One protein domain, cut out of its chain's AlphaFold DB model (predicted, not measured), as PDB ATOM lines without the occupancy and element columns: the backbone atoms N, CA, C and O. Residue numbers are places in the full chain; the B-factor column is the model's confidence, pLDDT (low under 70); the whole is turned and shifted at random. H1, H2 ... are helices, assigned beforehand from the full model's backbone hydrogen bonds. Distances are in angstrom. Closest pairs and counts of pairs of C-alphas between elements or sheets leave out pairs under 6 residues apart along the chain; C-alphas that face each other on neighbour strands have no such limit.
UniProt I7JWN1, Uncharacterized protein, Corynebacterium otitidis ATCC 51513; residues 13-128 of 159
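AT A GLANCE: This is residues 13 to 128 of the 159 residues of an uncharacterized protein of Corynebacterium otitidis ATCC 51513 (UniProt I7JWN1). A helix near the middle, H3, is crossed on one side by H1 and on the other by the long helix H6, which makes most of the longest axis. H4 packs across H6 on its H3 side, H2 lies at the end of the body where H1 and H6 finish, and short H5 lies near H1 towards the other end; within the long link after H2, residues 41 to 48 stick out as a loop. The printed part has 116 residues with six named helices, H1 to H6 in that order, and no named strand: the class is all helix. It is compact, with a radius of gyration of the C-alphas of 14.7 A and spans of 46 by 32 by 24 A.

IN THESE COORDINATES: H1, residues 13 to 25, begins at C-alpha 13 (-38.191, 39.224, 2.534) and is 18.2 A long from first to last C-alpha. H2, residues 27 to 37, measures 15.3 A. H3, residues 53 to 65, measures 18.4 A and begins at C-alpha 53 (-27.143, 51.448, -9.305). H4, residues 72 to 82, measures 14.1 A, and H5, residues 85 to 90, measures 8.8 A. H6, residues 103 to 126, is the longest at 34.2 A and ends at C-alpha 126 (-19.298, 50.354, -18.360).

HOW THE PARTS SIT: H3 is the hub and touches three helices. It touches H1 at a steep tilt of 60 degrees, opposite ways; their closest C-alphas, those of Ala 19 and Val 58, are 5.3 A apart. With residues 53 to 57 alone H3 touches residues 117 to 124 of H6, about perpendicular at 76 degrees; the closest C-alphas are those of Ile 53 and Ala 120, 5.7 A apart. H3 and H4 only just touch, with 3 pairs of C-alphas within 8 A, the closest being those of Leu 59 and Met 75 at 6.1 A; they are about perpendicular at 88 degrees. H4 touches H6 at a steep tilt of 51 degrees, opposite ways, with the C-alphas of Ser 76 and Tyr 114 closest at 4.9 A. H2 is close to but not clearly touching H3, the closest C-alphas being those of Val 28 and Arg 54 at 5.9 A. H1 and H5 are near each other, while H1 and H6 are apart. In H1, H2, H3, H4, H5 and H6 every O i to N i+4 pair is within hydrogen-bond range.

THE WHOLE: The two C-alphas farthest apart, those of Glu 37 and Ser 101, are 45.7 A apart. The printed part has no cut. The links from H2 to H3, 15 residues, and from H5 to H6, 12 residues, are long. The mean pLDDT of the printed part is 90.7, and residues 42 to 47 are under 70.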
ATOM      1  N   SER A  13     -39.336  39.749   1.779       94.81
ATOM      2  CA  SER A  13     -38.191  39.224   2.534       94.81
ATOM      3  C   SER A  13     -37.045  38.783   1.621       94.81
ATOM      4  O   SER A  13     -35.887  39.001   1.961       94.81
ATOM      5  N   GLN A  14     -37.350  38.236   0.440       94.19
ATOM      6  CA  GLN A  14     -36.345  37.842  -0.553       94.19
ATOM      7  C   GLN A  14     -35.680  39.062  -1.195       94.19
ATOM      8  O   GLN A  14     -34.456  39.116  -1.281       94.19
ATOM      9  N   LEU A  15     -36.478  40.067  -1.569       95.38
ATOM     10  CA  LEU A  15     -35.963  41.336  -2.087       95.38
ATOM     11  C   LEU A  15     -35.095  42.061  -1.054       95.38
ATOM     12  O   LEU A  15     -34.037  42.585  -1.397       95.38
ATOM     13  N   LYS A  16     -35.520  42.072   0.213       97.06
ATOM     14  CA  LYS A  16     -34.742  42.667   1.297       97.06
ATOM     15  C   LYS A  16     -33.445  41.896   1.529       97.06
ATOM     16  O   LYS A  16     -32.406  42.521   1.663       97.06
ATOM     17  N   TYR A  17     -33.479  40.567   1.510       97.75
ATOM     18  CA  TYR A  17     -32.267  39.758   1.645       97.75
ATOM     19  C   TYR A  17     -31.265  40.022   0.508       97.75
ATOM     20  O   TYR A  17     -30.072  40.173   0.761       97.75
ATOM     21  N   ALA A  18     -31.743  40.158  -0.732       97.62
ATOM     22  CA  ALA A  18     -30.906  40.579  -1.855       97.62
ATOM     23  C   ALA A  18     -30.306  41.979  -1.629       97.62
ATOM     24  O   ALA A  18     -29.133  42.195  -1.925       97.62
ATOM     25  N   ALA A  19     -31.092  42.911  -1.083       98.00
ATOM     26  CA  ALA A  19     -30.627  44.249  -0.728       98.00
ATOM     27  C   ALA A  19     -29.535  44.217   0.344       98.00
ATOM     28  O   ALA A  19     -28.475  44.797   0.140       98.00
ATOM     29  N   ASP A  20     -29.756  43.471   1.424       98.12
ATOM     30  CA  ASP A  20     -28.796  43.335   2.518       98.12
ATOM     31  C   ASP A  20     -27.473  42.718   2.022       98.12
ATOM     32  O   ASP A  20     -26.396  43.158   2.424       98.12
ATOM     33  N   LEU A  21     -27.533  41.740   1.106       98.06
ATOM     34  CA  LEU A  21     -26.342  41.145   0.489       98.06
ATOM     35  C   LEU A  21     -25.557  42.165  -0.347       98.06
ATOM     36  O   LEU A  21     -24.333  42.232  -0.240       98.06
ATOM     37  N   VAL A  22     -26.252  42.958  -1.168       97.81
ATOM     38  CA  VAL A  22     -25.631  44.012  -1.986       97.81
ATOM     39  C   VAL A  22     -24.994  45.076  -1.099       97.81
ATOM     40  O   VAL A  22     -23.825  45.396  -1.296       97.81
ATOM     41  N   ASP A  23     -25.720  45.556  -0.094       97.25
ATOM     42  CA  ASP A  23     -25.246  46.605   0.813       97.25
ATOM     43  C   ASP A  23     -24.032  46.134   1.629       97.25
ATOM     44  O   ASP A  23     -23.060  46.865   1.788       97.25
ATOM     45  N   THR A  24     -24.035  44.880   2.088       97.75
ATOM     46  CA  THR A  24     -22.913  44.313   2.859       97.75
ATOM     47  C   THR A  24     -21.676  44.060   1.990       97.75
ATOM     48  O   THR A  24     -20.557  44.032   2.498       97.75
ATOM     49  N   SER A  25     -21.850  43.860   0.680       97.44
ATOM     50  CA  SER A  25     -20.742  43.534  -0.227       97.44
ATOM     51  C   SER A  25     -19.826  44.715  -0.565       97.44
ATOM     52  O   SER A  25     -18.717  44.491  -1.048       97.44
ATOM     53  N   GLY A  26     -20.283  45.957  -0.369       95.56
ATOM     54  CA  GLY A  26     -19.552  47.160  -0.784       95.56
ATOM     55  C   GLY A  26     -19.493  47.382  -2.305       95.56
ATOM     56  O   GLY A  26     -18.732  48.221  -2.789       95.56
ATOM     57  N   VAL A  27     -20.249  46.604  -3.097       95.25
ATOM     58  CA  VAL A  27     -20.189  46.655  -4.570       95.25
ATOM     59  C   VAL A  27     -20.716  47.974  -5.136       95.25
ATOM     60  O   VAL A  27     -20.269  48.414  -6.193       95.25
ATOM     61  N   VAL A  28     -21.668  48.616  -4.456       95.69
ATOM     62  CA  VAL A  28     -22.269  49.870  -4.929       95.69
ATOM     63  C   VAL A  28     -21.249  50.999  -4.836       95.69
ATOM     64  O   VAL A  28     -21.065  51.735  -5.803       95.69
ATOM     65  N   GLU A  29     -20.553  51.092  -3.707       94.31
ATOM     66  CA  GLU A  29     -19.480  52.052  -3.463       94.31
ATOM     67  C   GLU A  29     -18.331  51.839  -4.447       94.31
ATOM     68  O   GLU A  29     -17.822  52.805  -5.011       94.31
ATOM     69  N   LEU A  30     -17.965  50.578  -4.706       94.06
ATOM     70  CA  LEU A  30     -16.930  50.232  -5.678       94.06
ATOM     71  C   LEU A  30     -17.276  50.741  -7.084       94.06
ATOM     72  O   LEU A  30     -16.461  51.412  -7.714       94.06
ATOM     73  N   VAL A  31     -18.499  50.474  -7.551       92.94
ATOM     74  CA  VAL A  31     -18.958  50.930  -8.871       92.94
ATOM     75  C   VAL A  31     -19.021  52.455  -8.935       92.94
ATOM     76  O   VAL A  31     -18.576  53.034  -9.920       92.94
ATOM     77  N   GLU A  32     -19.560  53.133  -7.919       91.25
ATOM     78  CA  GLU A  32     -19.627  54.602  -7.937       91.25
ATOM     79  C   GLU A  32     -18.229  55.241  -7.926       91.25
ATOM     80  O   GLU A  32     -18.011  56.215  -8.649       91.25
ATOM     81  N   ASN A  33     -17.269  54.665  -7.196       91.38
ATOM     82  CA  ASN A  33     -15.878  55.126  -7.206       91.38
ATOM     83  C   ASN A  33     -15.237  54.964  -8.587       91.38
ATOM     84  O   ASN A  33     -14.686  55.933  -9.107       91.38
ATOM     85  N   TRP A  34     -15.386  53.801  -9.228       91.69
ATOM     86  CA  TRP A  34     -14.876  53.593 -10.588       91.69
ATOM     87  C   TRP A  34     -15.472  54.575 -11.590       91.69
ATOM     88  O   TRP A  34     -14.761  55.121 -12.423       91.69
ATOM     89  N   ARG A  35     -16.760  54.906 -11.465       88.62
ATOM     90  CA  ARG A  35     -17.370  55.922 -12.336       88.62
ATOM     91  C   ARG A  35     -16.729  57.296 -12.156       88.62
ATOM     92  O   ARG A  35     -16.606  58.030 -13.133       88.62
ATOM     93  N   ILE A  36     -16.367  57.670 -10.927       87.88
ATOM     94  CA  ILE A  36     -15.659  58.927 -10.643       87.88
ATOM     95  C   ILE A  36     -14.259  58.893 -11.263       87.88
ATOM     96  O   ILE A  36     -13.868  59.865 -11.909       87.88
ATOM     97  N   GLU A  37     -13.543  57.778 -11.109       86.62
ATOM     98  CA  GLU A  37     -12.221  57.556 -11.707       86.62
ATOM     99  C   GLU A  37     -12.265  57.630 -13.245       86.62
ATOM    100  O   GLU A  37     -11.412  58.282 -13.847       86.62
ATOM    101  N   ASP A  38     -13.327  57.109 -13.869       81.25
ATOM    102  CA  ASP A  38     -13.603  57.192 -15.314       81.25
ATOM    103  C   ASP A  38     -14.044  58.597 -15.786       81.25
ATOM    104  O   ASP A  38     -14.356  58.815 -16.962       81.25
ATOM    105  N   GLY A  39     -14.086  59.584 -14.885       79.75
ATOM    106  CA  GLY A  39     -14.354  60.984 -15.218       79.75
ATOM    107  C   GLY A  39     -15.812  61.424 -15.067       79.75
ATOM    108  O   GLY A  39     -16.193  62.470 -15.613       79.75
ATOM    109  N   LEU A  40     -16.645  60.687 -14.319       79.69
ATOM    110  CA  LEU A  40     -17.976  61.166 -13.934       79.69
ATOM    111  C   LEU A  40     -17.858  62.483 -13.157       79.69
ATOM    112  O   LEU A  40     -17.350  62.545 -12.039       79.69
ATOM    113  N   GLN A  41     -18.419  63.549 -13.724       73.56
ATOM    114  CA  GLN A  41     -18.470  64.850 -13.067       73.56
ATOM    115  C   GLN A  41     -19.621  64.894 -12.056       73.56
ATOM    116  O   GLN A  41     -20.768  65.146 -12.418       73.56
ATOM    117  N   THR A  42     -19.305  64.697 -10.777       66.12
ATOM    118  CA  THR A  42     -20.269  64.662  -9.658       66.12
ATOM    119  C   THR A  42     -20.982  65.997  -9.389       66.12
ATOM    120  O   THR A  42     -21.994  66.016  -8.695       66.12
ATOM    121  N   GLY A  43     -20.496  67.107  -9.962       60.38
ATOM    122  CA  GLY A  43     -21.043  68.460  -9.775       60.38
ATOM    123  C   GLY A  43     -21.814  69.052 -10.963       60.38
ATOM    124  O   GLY A  43     -22.356  70.150 -10.842       60.38
ATOM    125  N   ARG A  44     -21.880  68.374 -12.120       54.66
ATOM    126  CA  ARG A  44     -22.721  68.843 -13.235       54.66
ATOM    127  C   ARG A  44     -24.155  68.370 -13.015       54.66
ATOM    128  O   ARG A  44     -24.413  67.173 -12.945       54.66
ATOM    129  N   GLY A  45     -25.086  69.319 -12.918       60.38
ATOM    130  CA  GLY A  45     -26.513  69.024 -12.812       60.38
ATOM    131  C   GLY A  45     -26.995  68.078 -13.920       60.38
ATOM    132  O   GLY A  45     -26.575  68.180 -15.072       60.38
ATOM    133  N   GLY A  46     -27.890  67.162 -13.559       64.31
ATOM    134  CA  GLY A  46     -28.516  66.192 -14.455       64.31
ATOM    135  C   GLY A  46     -29.842  65.702 -13.873       64.31
ATOM    136  O   GLY A  46     -30.093  65.843 -12.676       64.31
ATOM    137  N   ARG A  47     -30.721  65.148 -14.717       64.19
ATOM    138  CA  ARG A  47     -32.001  64.590 -14.254       64.19
ATOM    139  C   ARG A  47     -31.732  63.396 -13.322       64.19
ATOM    140  O   ARG A  47     -30.985  62.502 -13.731       64.19
ATOM    141  N   PRO A  48     -32.344  63.341 -12.121       70.12
ATOM    142  CA  PRO A  48     -32.215  62.199 -11.222       70.12
ATOM    143  C   PRO A  48     -32.561  60.878 -11.911       70.12
ATOM    144  O   PRO A  48     -33.447  60.813 -12.771       70.12
ATOM    145  N   GLN A  49     -31.848  59.817 -11.542       78.88
ATOM    146  CA  GLN A  49     -32.066  58.489 -12.106       78.88
ATOM    147  C   GLN A  49     -33.363  57.889 -11.552       78.88
ATOM    148  O   GLN A  49     -33.587  57.907 -10.348       78.88
ATOM    149  N   TYR A  50     -34.184  57.296 -12.422       87.19
ATOM    150  CA  TYR A  50     -35.378  56.548 -12.001       87.19
ATOM    151  C   TYR A  50     -35.046  55.230 -11.289       87.19
ATOM    152  O   TYR A  50     -35.838  54.742 -10.494       87.19
ATOM    153  N   VAL A  51     -33.896  54.636 -11.619       94.31
ATOM    154  CA  VAL A  51     -33.381  53.401 -11.022       94.31
ATOM    155  C   VAL A  51     -31.926  53.656 -10.652       94.31
ATOM    156  O   VAL A  51     -31.118  53.994 -11.522       94.31
ATOM    157  N   THR A  52     -31.616  53.521  -9.366       94.25
ATOM    158  CA  THR A  52     -30.258  53.664  -8.829       94.25
ATOM    159  C   THR A  52     -29.405  52.439  -9.177       94.25
ATOM    160  O   THR A  52     -29.940  51.360  -9.451       94.25
ATOM    161  N   ILE A  53     -28.073  52.581  -9.137       93.88
ATOM    162  CA  ILE A  53     -27.143  51.448  -9.305       93.88
ATOM    163  C   ILE A  53     -27.435  50.359  -8.269       93.88
ATOM    164  O   ILE A  53     -27.597  49.196  -8.641       93.88
ATOM    165  N   ARG A  54     -27.624  50.753  -7.002       96.50
ATOM    166  CA  ARG A  54     -28.041  49.850  -5.925       96.50
ATOM    167  C   ARG A  54     -29.263  49.028  -6.328       96.50
ATOM    168  O   ARG A  54     -29.194  47.805  -6.348       96.50
ATOM    169  N   THR A  55     -30.368  49.677  -6.697       97.44
ATOM    170  CA  THR A  55     -31.611  48.970  -7.033       97.44
ATOM    171  C   THR A  55     -31.438  48.038  -8.236       97.44
ATOM    172  O   THR A  55     -31.961  46.925  -8.223       97.44
ATOM    173  N   ALA A  56     -30.672  48.440  -9.254       96.81
ATOM    174  CA  ALA A  56     -30.398  47.591 -10.413       96.81
ATOM    175  C   ALA A  56     -29.629  46.312 -10.039       96.81
ATOM    176  O   ALA A  56     -30.021  45.220 -10.461       96.81
ATOM    177  N   ILE A  57     -28.586  46.431  -9.212       97.19
ATOM    178  CA  ILE A  57     -27.803  45.281  -8.737       97.19
ATOM    179  C   ILE A  57     -28.661  44.388  -7.831       97.19
ATOM    180  O   ILE A  57     -28.655  43.170  -8.004       97.19
ATOM    181  N   VAL A  58     -29.470  44.964  -6.934       98.12
ATOM    182  CA  VAL A  58     -30.381  44.187  -6.071       98.12
ATOM    183  C   VAL A  58     -31.362  43.359  -6.890       98.12
ATOM    184  O   VAL A  58     -31.530  42.173  -6.624       98.12
ATOM    185  N   LEU A  59     -31.985  43.947  -7.913       97.50
ATOM    186  CA  LEU A  59     -32.883  43.213  -8.805       97.50
ATOM    187  C   LEU A  59     -32.153  42.061  -9.518       97.50
ATOM    188  O   LEU A  59     -32.730  40.990  -9.704       97.50
ATOM    189  N   TRP A  60     -30.887  42.256  -9.894       97.12
ATOM    190  CA  TRP A  60     -30.089  41.255 -10.605       97.12
ATOM    191  C   TRP A  60     -29.686  40.090  -9.687       97.12
ATOM    192  O   TRP A  60     -29.789  38.920 -10.073       97.12
ATOM    193  N   VAL A  61     -29.317  40.400  -8.441       97.25
ATOM    194  CA  VAL A  61     -29.059  39.426  -7.370       97.25
ATOM    195  C   VAL A  61     -30.339  38.681  -6.986       97.25
ATOM    196  O   VAL A  61     -30.321  37.460  -6.844       97.25
ATOM    197  N   HIS A  62     -31.474  39.377  -6.889       96.81
ATOM    198  CA  HIS A  62     -32.776  38.769  -6.609       96.81
ATOM    199  C   HIS A  62     -33.153  37.713  -7.655       96.81
ATOM    200  O   HIS A  62     -33.633  36.635  -7.298       96.81
ATOM    201  N   MET A  63     -32.878  37.963  -8.942       95.88
ATOM    202  CA  MET A  63     -33.084  36.953  -9.991       95.88
ATOM    203  C   MET A  63     -32.235  35.698  -9.746       95.88
ATOM    204  O   MET A  63     -32.767  34.591  -9.811       95.88
ATOM    205  N   ALA A  64     -30.958  35.852  -9.377       95.62
ATOM    206  CA  ALA A  64     -30.096  34.712  -9.056       95.62
ATOM    207  C   ALA A  64     -30.598  33.923  -7.836       95.62
ATOM    208  O   ALA A  64     -30.730  32.700  -7.896       95.62
ATOM    209  N   LEU A  65     -30.941  34.619  -6.748       95.00
ATOM    210  CA  LEU A  65     -31.422  34.003  -5.508       95.00
ATOM    211  C   LEU A  65     -32.745  33.253  -5.702       95.00
ATOM    212  O   LEU A  65     -32.960  32.197  -5.107       95.00
ATOM    213  N   THR A  66     -33.618  33.763  -6.571       92.50
ATOM    214  CA  THR A  66     -34.897  33.120  -6.911       92.50
ATOM    215  C   THR A  66     -34.777  32.067  -8.014       92.50
ATOM    216  O   THR A  66     -35.796  31.520  -8.442       92.50
ATOM    217  N   LYS A  67     -33.551  31.743  -8.456       92.88
ATOM    218  CA  LYS A  67     -33.259  30.793  -9.546       92.88
ATOM    219  C   LYS A  67     -33.987  31.147 -10.848       92.88
ATOM    220  O   LYS A  67     -34.391  30.267 -11.608       92.88
ATOM    221  N   ARG A  68     -34.176  32.445 -11.096       91.75
ATOM    222  CA  ARG A  68     -34.778  32.984 -12.317       91.75
ATOM    223  C   ARG A  68     -33.680  33.471 -13.271       91.75
ATOM    224  O   ARG A  68     -32.617  33.891 -12.817       91.75
ATOM    225  N   PRO A  69     -33.924  33.461 -14.592       93.00
ATOM    226  CA  PRO A  69     -32.997  34.056 -15.548       93.00
ATOM    227  C   PRO A  69     -32.727  35.531 -15.221       93.00
ATOM    228  O   PRO A  69     -33.669  36.305 -15.039       93.00
ATOM    229  N   GLN A  70     -31.455  35.937 -15.207       94.25
ATOM    230  CA  GLN A  70     -31.014  37.313 -14.931       94.25
ATOM    231  C   GLN A  70     -31.204  38.244 -16.145       94.25
ATOM    232  O   GLN A  70     -30.285  38.918 -16.602       94.25
ATOM    233  N   LEU A  71     -32.414  38.246 -16.704       94.38
ATOM    234  CA  LEU A  71     -32.783  39.055 -17.861       94.38
ATOM    235  C   LEU A  71     -33.418  40.367 -17.400       94.38
ATOM    236  O   LEU A  71     -34.316  40.357 -16.557       94.38
ATOM    237  N   VAL A  72     -33.051  41.483 -18.035       95.75
ATOM    238  CA  VAL A  72     -33.657  42.798 -17.748       95.75
ATOM    239  C   VAL A  72     -35.174  42.780 -17.946       95.75
ATOM    240  O   VAL A  72     -35.894  43.383 -17.161       95.75
ATOM    241  N   ALA A  73     -35.672  42.010 -18.918       93.50
ATOM    242  CA  ALA A  73     -37.108  41.808 -19.125       93.50
ATOM    243  C   ALA A  73     -37.807  41.137 -17.927       93.50
ATOM    244  O   ALA A  73     -38.954  41.446 -17.630       93.50
ATOM    245  N   ARG A  74     -37.127  40.244 -17.195       93.69
ATOM    246  CA  ARG A  74     -37.681  39.646 -15.968       93.69
ATOM    247  C   ARG A  74     -37.616  40.615 -14.798       93.69
ATOM    248  O   ARG A  74     -38.553  40.695 -14.014       93.69
ATOM    249  N   MET A  75     -36.543  41.394 -14.707       96.12
ATOM    250  CA  MET A  75     -36.417  42.445 -13.696       96.12
ATOM    251  C   MET A  75     -37.475  43.545 -13.888       96.12
ATOM    252  O   MET A  75     -38.012  44.051 -12.905       96.12
ATOM    253  N   SER A  76     -37.813  43.900 -15.133       95.38
ATOM    254  CA  SER A  76     -38.864  44.880 -15.415       95.38
ATOM    255  C   SER A  76     -40.242  44.358 -15.016       95.38
ATOM    256  O   SER A  76     -40.996  45.100 -14.396       95.38
ATOM    257  N   GLU A  77     -40.536  43.076 -15.255       93.25
ATOM    258  CA  GLU A  77     -41.776  42.434 -14.795       93.25
ATOM    259  C   GLU A  77     -41.911  42.480 -13.264       93.25
ATOM    260  O   GLU A  77     -42.981  42.812 -12.746       93.25
ATOM    261  N   VAL A  78     -40.817  42.213 -12.535       94.38
ATOM    262  CA  VAL A  78     -40.758  42.324 -11.067       94.38
ATOM    263  C   VAL A  78     -41.163  43.722 -10.612       94.38
ATOM    264  O   VAL A  78     -42.032  43.863  -9.752       94.38
ATOM    265  N   VAL A  79     -40.573  44.767 -11.195       94.69
ATOM    266  CA  VAL A  79     -40.873  46.146 -10.787       94.69
ATOM    267  C   VAL A  79     -42.278  46.562 -11.223       94.69
ATOM    268  O   VAL A  79     -43.029  47.114 -10.415       94.69
ATOM    269  N   ALA A  80     -42.651  46.283 -12.473       92.44
ATOM    270  CA  ALA A  80     -43.905  46.721 -13.071       92.44
ATOM    271  C   ALA A  80     -45.126  46.060 -12.415       92.44
ATOM    272  O   ALA A  80     -46.104  46.751 -12.126       92.44
ATOM    273  N   PHE A  81     -45.059  44.758 -12.128       91.62
ATOM    274  CA  PHE A  81     -46.233  43.972 -11.724       91.62
ATOM    275  C   PHE A  81     -46.051  43.177 -10.426       91.62
ATOM    276  O   PHE A  81     -47.046  42.812  -9.800       91.62
ATOM    277  N   GLY A  82     -44.811  42.908 -10.013       91.25
ATOM    278  CA  GLY A  82     -44.519  42.065  -8.850       91.25
ATOM    279  C   GLY A  82     -44.385  42.818  -7.524       91.25
ATOM    280  O   GLY A  82     -44.690  42.264  -6.467       91.25
ATOM    281  N   MET A  83     -43.945  44.078  -7.554       93.19
ATOM    282  CA  MET A  83     -43.720  44.880  -6.351       93.19
ATOM    283  C   MET A  83     -44.981  45.600  -5.869       93.19
ATOM    284  O   MET A  83     -45.668  46.278  -6.633       93.19
ATOM    285  N   LYS A  84     -45.218  45.540  -4.556       91.44
ATOM    286  CA  LYS A  84     -46.205  46.389  -3.871       91.44
ATOM    287  C   LYS A  84     -45.646  47.808  -3.656       91.44
ATOM    288  O   LYS A  84     -44.423  47.954  -3.598       91.44
ATOM    289  N   PRO A  85     -46.497  48.836  -3.454       91.19
ATOM    290  CA  PRO A  85     -46.046  50.225  -3.295       91.19
ATOM    291  C   PRO A  85     -44.954  50.419  -2.234       91.19
ATOM    292  O   PRO A  85     -43.919  51.003  -2.531       91.19
ATOM    293  N   TYR A  86     -45.096  49.805  -1.053       92.00
ATOM    294  CA  TYR A  86     -44.088  49.907   0.012       92.00
ATOM    295  C   TYR A  86     -42.724  49.297  -0.362       92.00
ATOM    296  O   TYR A  86     -41.691  49.708   0.159       92.00
ATOM    297  N   MET A  87     -42.695  48.296  -1.254       95.06
ATOM    298  CA  MET A  87     -41.438  47.723  -1.744       95.06
ATOM    299  C   MET A  87     -40.760  48.694  -2.711       95.06
ATOM    300  O   MET A  87     -39.544  48.845  -2.682       95.06
ATOM    301  N   ARG A  88     -41.551  49.367  -3.558       93.56
ATOM    302  CA  ARG A  88     -41.049  50.408  -4.461       93.56
ATOM    303  C   ARG A  88     -40.481  51.581  -3.671       93.56
ATOM    304  O   ARG A  88     -39.367  52.001  -3.972       93.56
ATOM    305  N   ASP A  89     -41.171  52.007  -2.614       93.00
ATOM    306  CA  ASP A  89     -40.690  53.055  -1.706       93.00
ATOM    307  C   ASP A  89     -39.344  52.674  -1.075       93.00
ATOM    308  O   ASP A  89     -38.401  53.465  -1.101       93.00
ATOM    309  N   TYR A  90     -39.203  51.426  -0.606       94.81
ATOM    310  CA  TYR A  90     -37.941  50.908  -0.059       94.81
ATOM    311  C   TYR A  90     -36.769  51.003  -1.054       94.81
ATOM    312  O   TYR A  90     -35.632  51.267  -0.665       94.81
ATOM    313  N   PHE A  91     -37.033  50.817  -2.348       94.38
ATOM    314  CA  PHE A  91     -36.032  50.930  -3.413       94.38
ATOM    315  C   PHE A  91     -35.951  52.324  -4.052       94.38
ATOM    316  O   PHE A  91     -35.257  52.484  -5.061       94.38
ATOM    317  N   SER A  92     -36.633  53.323  -3.474       92.06
ATOM    318  CA  SER A  92     -36.740  54.689  -4.011       92.06
ATOM    319  C   SER A  92     -37.239  54.728  -5.463       92.06
ATOM    320  O   SER A  92     -36.831  55.574  -6.258       92.06
ATOM    321  N   LEU A  93     -38.103  53.778  -5.827       93.56
ATOM    322  CA  LEU A  93     -38.732  53.692  -7.139       93.56
ATOM    323  C   LEU A  93     -40.012  54.525  -7.160       93.56
ATOM    324  O   LEU A  93     -40.778  54.542  -6.200       93.56
ATOM    325  N   VAL A  94     -40.275  55.184  -8.286       89.69
ATOM    326  CA  VAL A  94     -41.483  56.000  -8.451       89.69
ATOM    327  C   VAL A  94     -42.729  55.110  -8.491       89.69
ATOM    328  O   VAL A  94     -42.795  54.135  -9.244       89.69
ATOM    329  N   ASN A  95     -43.745  55.479  -7.708       83.81
ATOM    330  CA  ASN A  95     -45.089  54.921  -7.813       83.81
ATOM    331  C   ASN A  95     -45.890  55.711  -8.850       83.81
ATOM    332  O   ASN A  95     -46.459  56.758  -8.556       83.81
ATOM    333  N   GLU A  96     -45.897  55.217 -10.084       84.50
ATOM    334  CA  GLU A  96     -46.629  55.840 -11.186       84.50
ATOM    335  C   GLU A  96     -48.074  55.332 -11.224       84.50
ATOM    336  O   GLU A  96     -48.324  54.128 -11.125       84.50
ATOM    337  N   ASN A  97     -49.027  56.255 -11.371       82.31
ATOM    338  CA  ASN A  97     -50.426  55.917 -11.611       82.31
ATOM    339  C   ASN A  97     -50.642  55.771 -13.123       82.31
ATOM    340  O   ASN A  97     -50.846  56.762 -13.822       82.31
ATOM    341  N   VAL A  98     -50.521  54.541 -13.621       84.50
ATOM    342  CA  VAL A  98     -50.647  54.200 -15.044       84.50
ATOM    343  C   VAL A  98     -51.878  53.322 -15.240       84.50
ATOM    344  O   VAL A  98     -52.133  52.419 -14.444       84.50
ATOM    345  N   ASP A  99     -52.640  53.567 -16.307       84.62
ATOM    346  CA  ASP A  99     -53.757  52.701 -16.678       84.62
ATOM    347  C   ASP A  99     -53.242  51.376 -17.260       84.62
ATOM    348  O   ASP A  99     -52.742  51.302 -18.382       84.62
ATOM    349  N   LEU A 100     -53.380  50.309 -16.473       87.00
ATOM    350  CA  LEU A 100     -52.972  48.949 -16.831       87.00
ATOM    351  C   LEU A 100     -54.144  48.086 -17.327       87.00
ATOM    352  O   LEU A 100     -54.003  46.860 -17.431       87.00
ATOM    353  N   SER A 101     -55.309  48.684 -17.601       86.44
ATOM    354  CA  SER A 101     -56.490  47.955 -18.081       86.44
ATOM    355  C   SER A 101     -56.262  47.367 -19.478       86.44
ATOM    356  O   SER A 101     -56.625  46.213 -19.745       86.44
ATOM    357  N   THR A 102     -55.566  48.108 -20.342       89.31
ATOM    358  CA  THR A 102     -55.279  47.720 -21.723       89.31
ATOM    359  C   THR A 102     -54.029  46.847 -21.837       89.31
ATOM    360  O   THR A 102     -53.141  46.839 -20.982       89.31
ATOM    361  N   ARG A 103     -53.956  46.059 -22.916       87.69
ATOM    362  CA  ARG A 103     -52.757  45.277 -23.235       87.69
ATOM    363  C   ARG A 103     -51.567  46.193 -23.523       87.69
ATOM    364  O   ARG A 103     -50.499  45.947 -22.970       87.69
ATOM    365  N   ASP A 104     -51.774  47.206 -24.358       89.25
ATOM    366  CA  ASP A 104     -50.709  48.099 -24.813       89.25
ATOM    367  C   ASP A 104     -50.168  48.930 -23.644       89.25
ATOM    368  O   ASP A 104     -48.962  48.943 -23.430       89.25
ATOM    369  N   GLY A 105     -51.040  49.442 -22.765       89.81
ATOM    370  CA  GLY A 105     -50.617  50.149 -21.549       89.81
ATOM    371  C   GLY A 105     -49.741  49.299 -20.621       89.81
ATOM    372  O   GLY A 105     -48.735  49.778 -20.103       89.81
ATOM    373  N   ARG A 106     -50.046  48.001 -20.457       90.25
ATOM    374  CA  ARG A 106     -49.170  47.078 -19.708       90.25
ATOM    375  C   ARG A 106     -47.827  46.856 -20.405       90.25
ATOM    376  O   ARG A 106     -46.805  46.772 -19.727       90.25
ATOM    377  N   MET A 107     -47.826  46.717 -21.731       91.25
ATOM    378  CA  MET A 107     -46.599  46.504 -22.502       91.25
ATOM    379  C   MET A 107     -45.688  47.732 -22.447       91.25
ATOM    380  O   MET A 107     -44.508  47.578 -22.134       91.25
ATOM    381  N   ASP A 108     -46.240  48.926 -22.661       92.94
ATOM    382  CA  ASP A 108     -45.510  50.194 -22.610       92.94
ATOM    383  C   ASP A 108     -44.938  50.439 -21.214       92.94
ATOM    384  O   ASP A 108     -43.743  50.699 -21.067       92.94
ATOM    385  N   TYR A 109     -45.748  50.228 -20.171       93.50
ATOM    386  CA  TYR A 109     -45.302  50.372 -18.787       93.50
ATOM    387  C   TYR A 109     -44.151  49.415 -18.435       93.50
ATOM    388  O   TYR A 109     -43.166  49.810 -17.810       93.50
ATOM    389  N   ASN A 110     -44.228  48.151 -18.866       93.94
ATOM    390  CA  ASN A 110     -43.133  47.200 -18.675       93.94
ATOM    391  C   ASN A 110     -41.882  47.589 -19.487       93.94
ATOM    392  O   ASN A 110     -40.761  47.452 -18.992       93.94
ATOM    393  N   ASN A 111     -42.060  48.095 -20.711       94.88
ATOM    394  CA  ASN A 111     -40.965  48.529 -21.577       94.88
ATOM    395  C   ASN A 111     -40.229  49.762 -21.018       94.88
ATOM    396  O   ASN A 111     -38.998  49.837 -21.068       94.88
ATOM    397  N   ASP A 112     -40.953  50.691 -20.399       94.81
ATOM    398  CA  ASP A 112     -40.358  51.825 -19.690       94.81
ATOM    399  C   ASP A 112     -39.444  51.354 -18.555       94.81
ATOM    400  O   ASP A 112     -38.293  51.797 -18.446       94.81
ATOM    401  N   TRP A 113     -39.913  50.410 -17.733       95.56
ATOM    402  CA  TRP A 113     -39.093  49.816 -16.676       95.56
ATOM    403  C   TRP A 113     -37.894  49.049 -17.226       95.56
ATOM    404  O   TRP A 113     -36.796  49.183 -16.680       95.56
ATOM    405  N   TYR A 114     -38.058  48.323 -18.335       96.19
ATOM    406  CA  TYR A 114     -36.952  47.664 -19.028       96.19
ATOM    407  C   TYR A 114     -35.844  48.661 -19.378       96.19
ATOM    408  O   TYR A 114     -34.693  48.465 -18.985       96.19
ATOM    409  N   HIS A 115     -36.174  49.771 -20.043       95.81
ATOM    410  CA  HIS A 115     -35.173  50.763 -20.438       95.81
ATOM    411  C   HIS A 115     -34.534  51.475 -19.240       95.81
ATOM    412  O   HIS A 115     -33.336  51.771 -19.269       95.81
ATOM    413  N   ARG A 116     -35.302  51.745 -18.177       95.75
ATOM    414  CA  ARG A 116     -34.779  52.358 -16.942       95.75
ATOM    415  C   ARG A 116     -33.761  51.445 -16.254       95.75
ATOM    416  O   ARG A 116     -32.688  51.924 -15.887       95.75
ATOM    417  N   ILE A 117     -34.069  50.153 -16.132       96.69
ATOM    418  CA  ILE A 117     -33.179  49.148 -15.530       96.69
ATOM    419  C   ILE A 117     -31.969  48.892 -16.433       96.69
ATOM    420  O   ILE A 117     -30.842  48.921 -15.945       96.69
ATOM    421  N   TRP A 118     -32.174  48.721 -17.745       95.44
ATOM    422  CA  TRP A 118     -31.094  48.550 -18.724       95.44
ATOM    423  C   TRP A 118     -30.069  49.679 -18.626       95.44
ATOM    424  O   TRP A 118     -28.880  49.421 -18.486       95.44
ATOM    425  N   ARG A 119     -30.521  50.940 -18.610       93.88
ATOM    426  CA  ARG A 119     -29.626  52.101 -18.471       93.88
ATOM    427  C   ARG A 119     -28.853  52.103 -17.152       93.88
ATOM    428  O   ARG A 119     -27.755  52.644 -17.115       93.88
ATOM    429  N   ALA A 120     -29.430  51.574 -16.074       94.06
ATOM    430  CA  ALA A 120     -28.746  51.464 -14.791       94.06
ATOM    431  C   ALA A 120     -27.687  50.355 -14.807       94.06
ATOM    432  O   ALA A 120     -26.563  50.600 -14.382       94.06
ATOM    433  N   LEU A 121     -28.004  49.184 -15.364       94.56
ATOM    434  CA  LEU A 121     -27.039  48.092 -15.519       94.56
ATOM    435  C   LEU A 121     -25.932  48.417 -16.521       94.56
ATOM    436  O   LEU A 121     -24.791  48.050 -16.283       94.56
ATOM    437  N   GLU A 122     -26.224  49.148 -17.597       91.44
ATOM    438  CA  GLU A 122     -25.196  49.560 -18.557       91.44
ATOM    439  C   GLU A 122     -24.162  50.486 -17.903       91.44
ATOM    440  O   GLU A 122     -22.979  50.391 -18.208       91.44
ATOM    441  N   ARG A 123     -24.566  51.320 -16.930       89.44
ATOM    442  CA  ARG A 123     -23.614  52.106 -16.123       89.44
ATOM    443  C   ARG A 123     -22.703  51.224 -15.272       89.44
ATOM    444  O   ARG A 123     -21.540  51.565 -15.122       89.44
ATOM    445  N   VAL A 124     -23.228  50.128 -14.723       92.06
ATOM    446  CA  VAL A 124     -22.435  49.143 -13.968       92.06
ATOM    447  C   VAL A 124     -21.498  48.382 -14.903       92.06
ATOM    448  O   VAL A 124     -20.336  48.184 -14.589       92.06
ATOM    449  N   ARG A 125     -21.985  47.969 -16.076       90.81
ATOM    450  CA  ARG A 125     -21.172  47.267 -17.071       90.81
ATOM    451  C   ARG A 125     -20.034  48.144 -17.587       90.81
ATOM    452  O   ARG A 125     -18.934  47.637 -17.761       90.81
ATOM    453  N   ALA A 126     -20.291  49.429 -17.825       87.75
ATOM    454  CA  ALA A 126     -19.298  50.354 -18.360       87.75
ATOM    455  C   ALA A 126     -18.039  50.454 -17.481       87.75
ATOM    456  O   ALA A 126     -16.952  50.550 -18.030       87.75
ATOM    457  N   THR A 127     -18.162  50.338 -16.152       87.00
ATOM    458  CA  THR A 127     -16.998  50.341 -15.240       87.00
ATOM    459  C   THR A 127     -16.194  49.042 -15.273       87.00
ATOM    460  O   THR A 127     -15.144  48.943 -14.653       87.00
ATOM    461  N   MET A 128     -16.728  47.999 -15.907       83.69
ATOM    462  CA  MET A 128     -16.098  46.684 -16.020       83.69
ATOM    463  C   MET A 128     -15.581  46.423 -17.438       83.69
ATOM    464  O   MET A 128     -15.108  45.320 -17.700       83.69
TER     465      MET A 128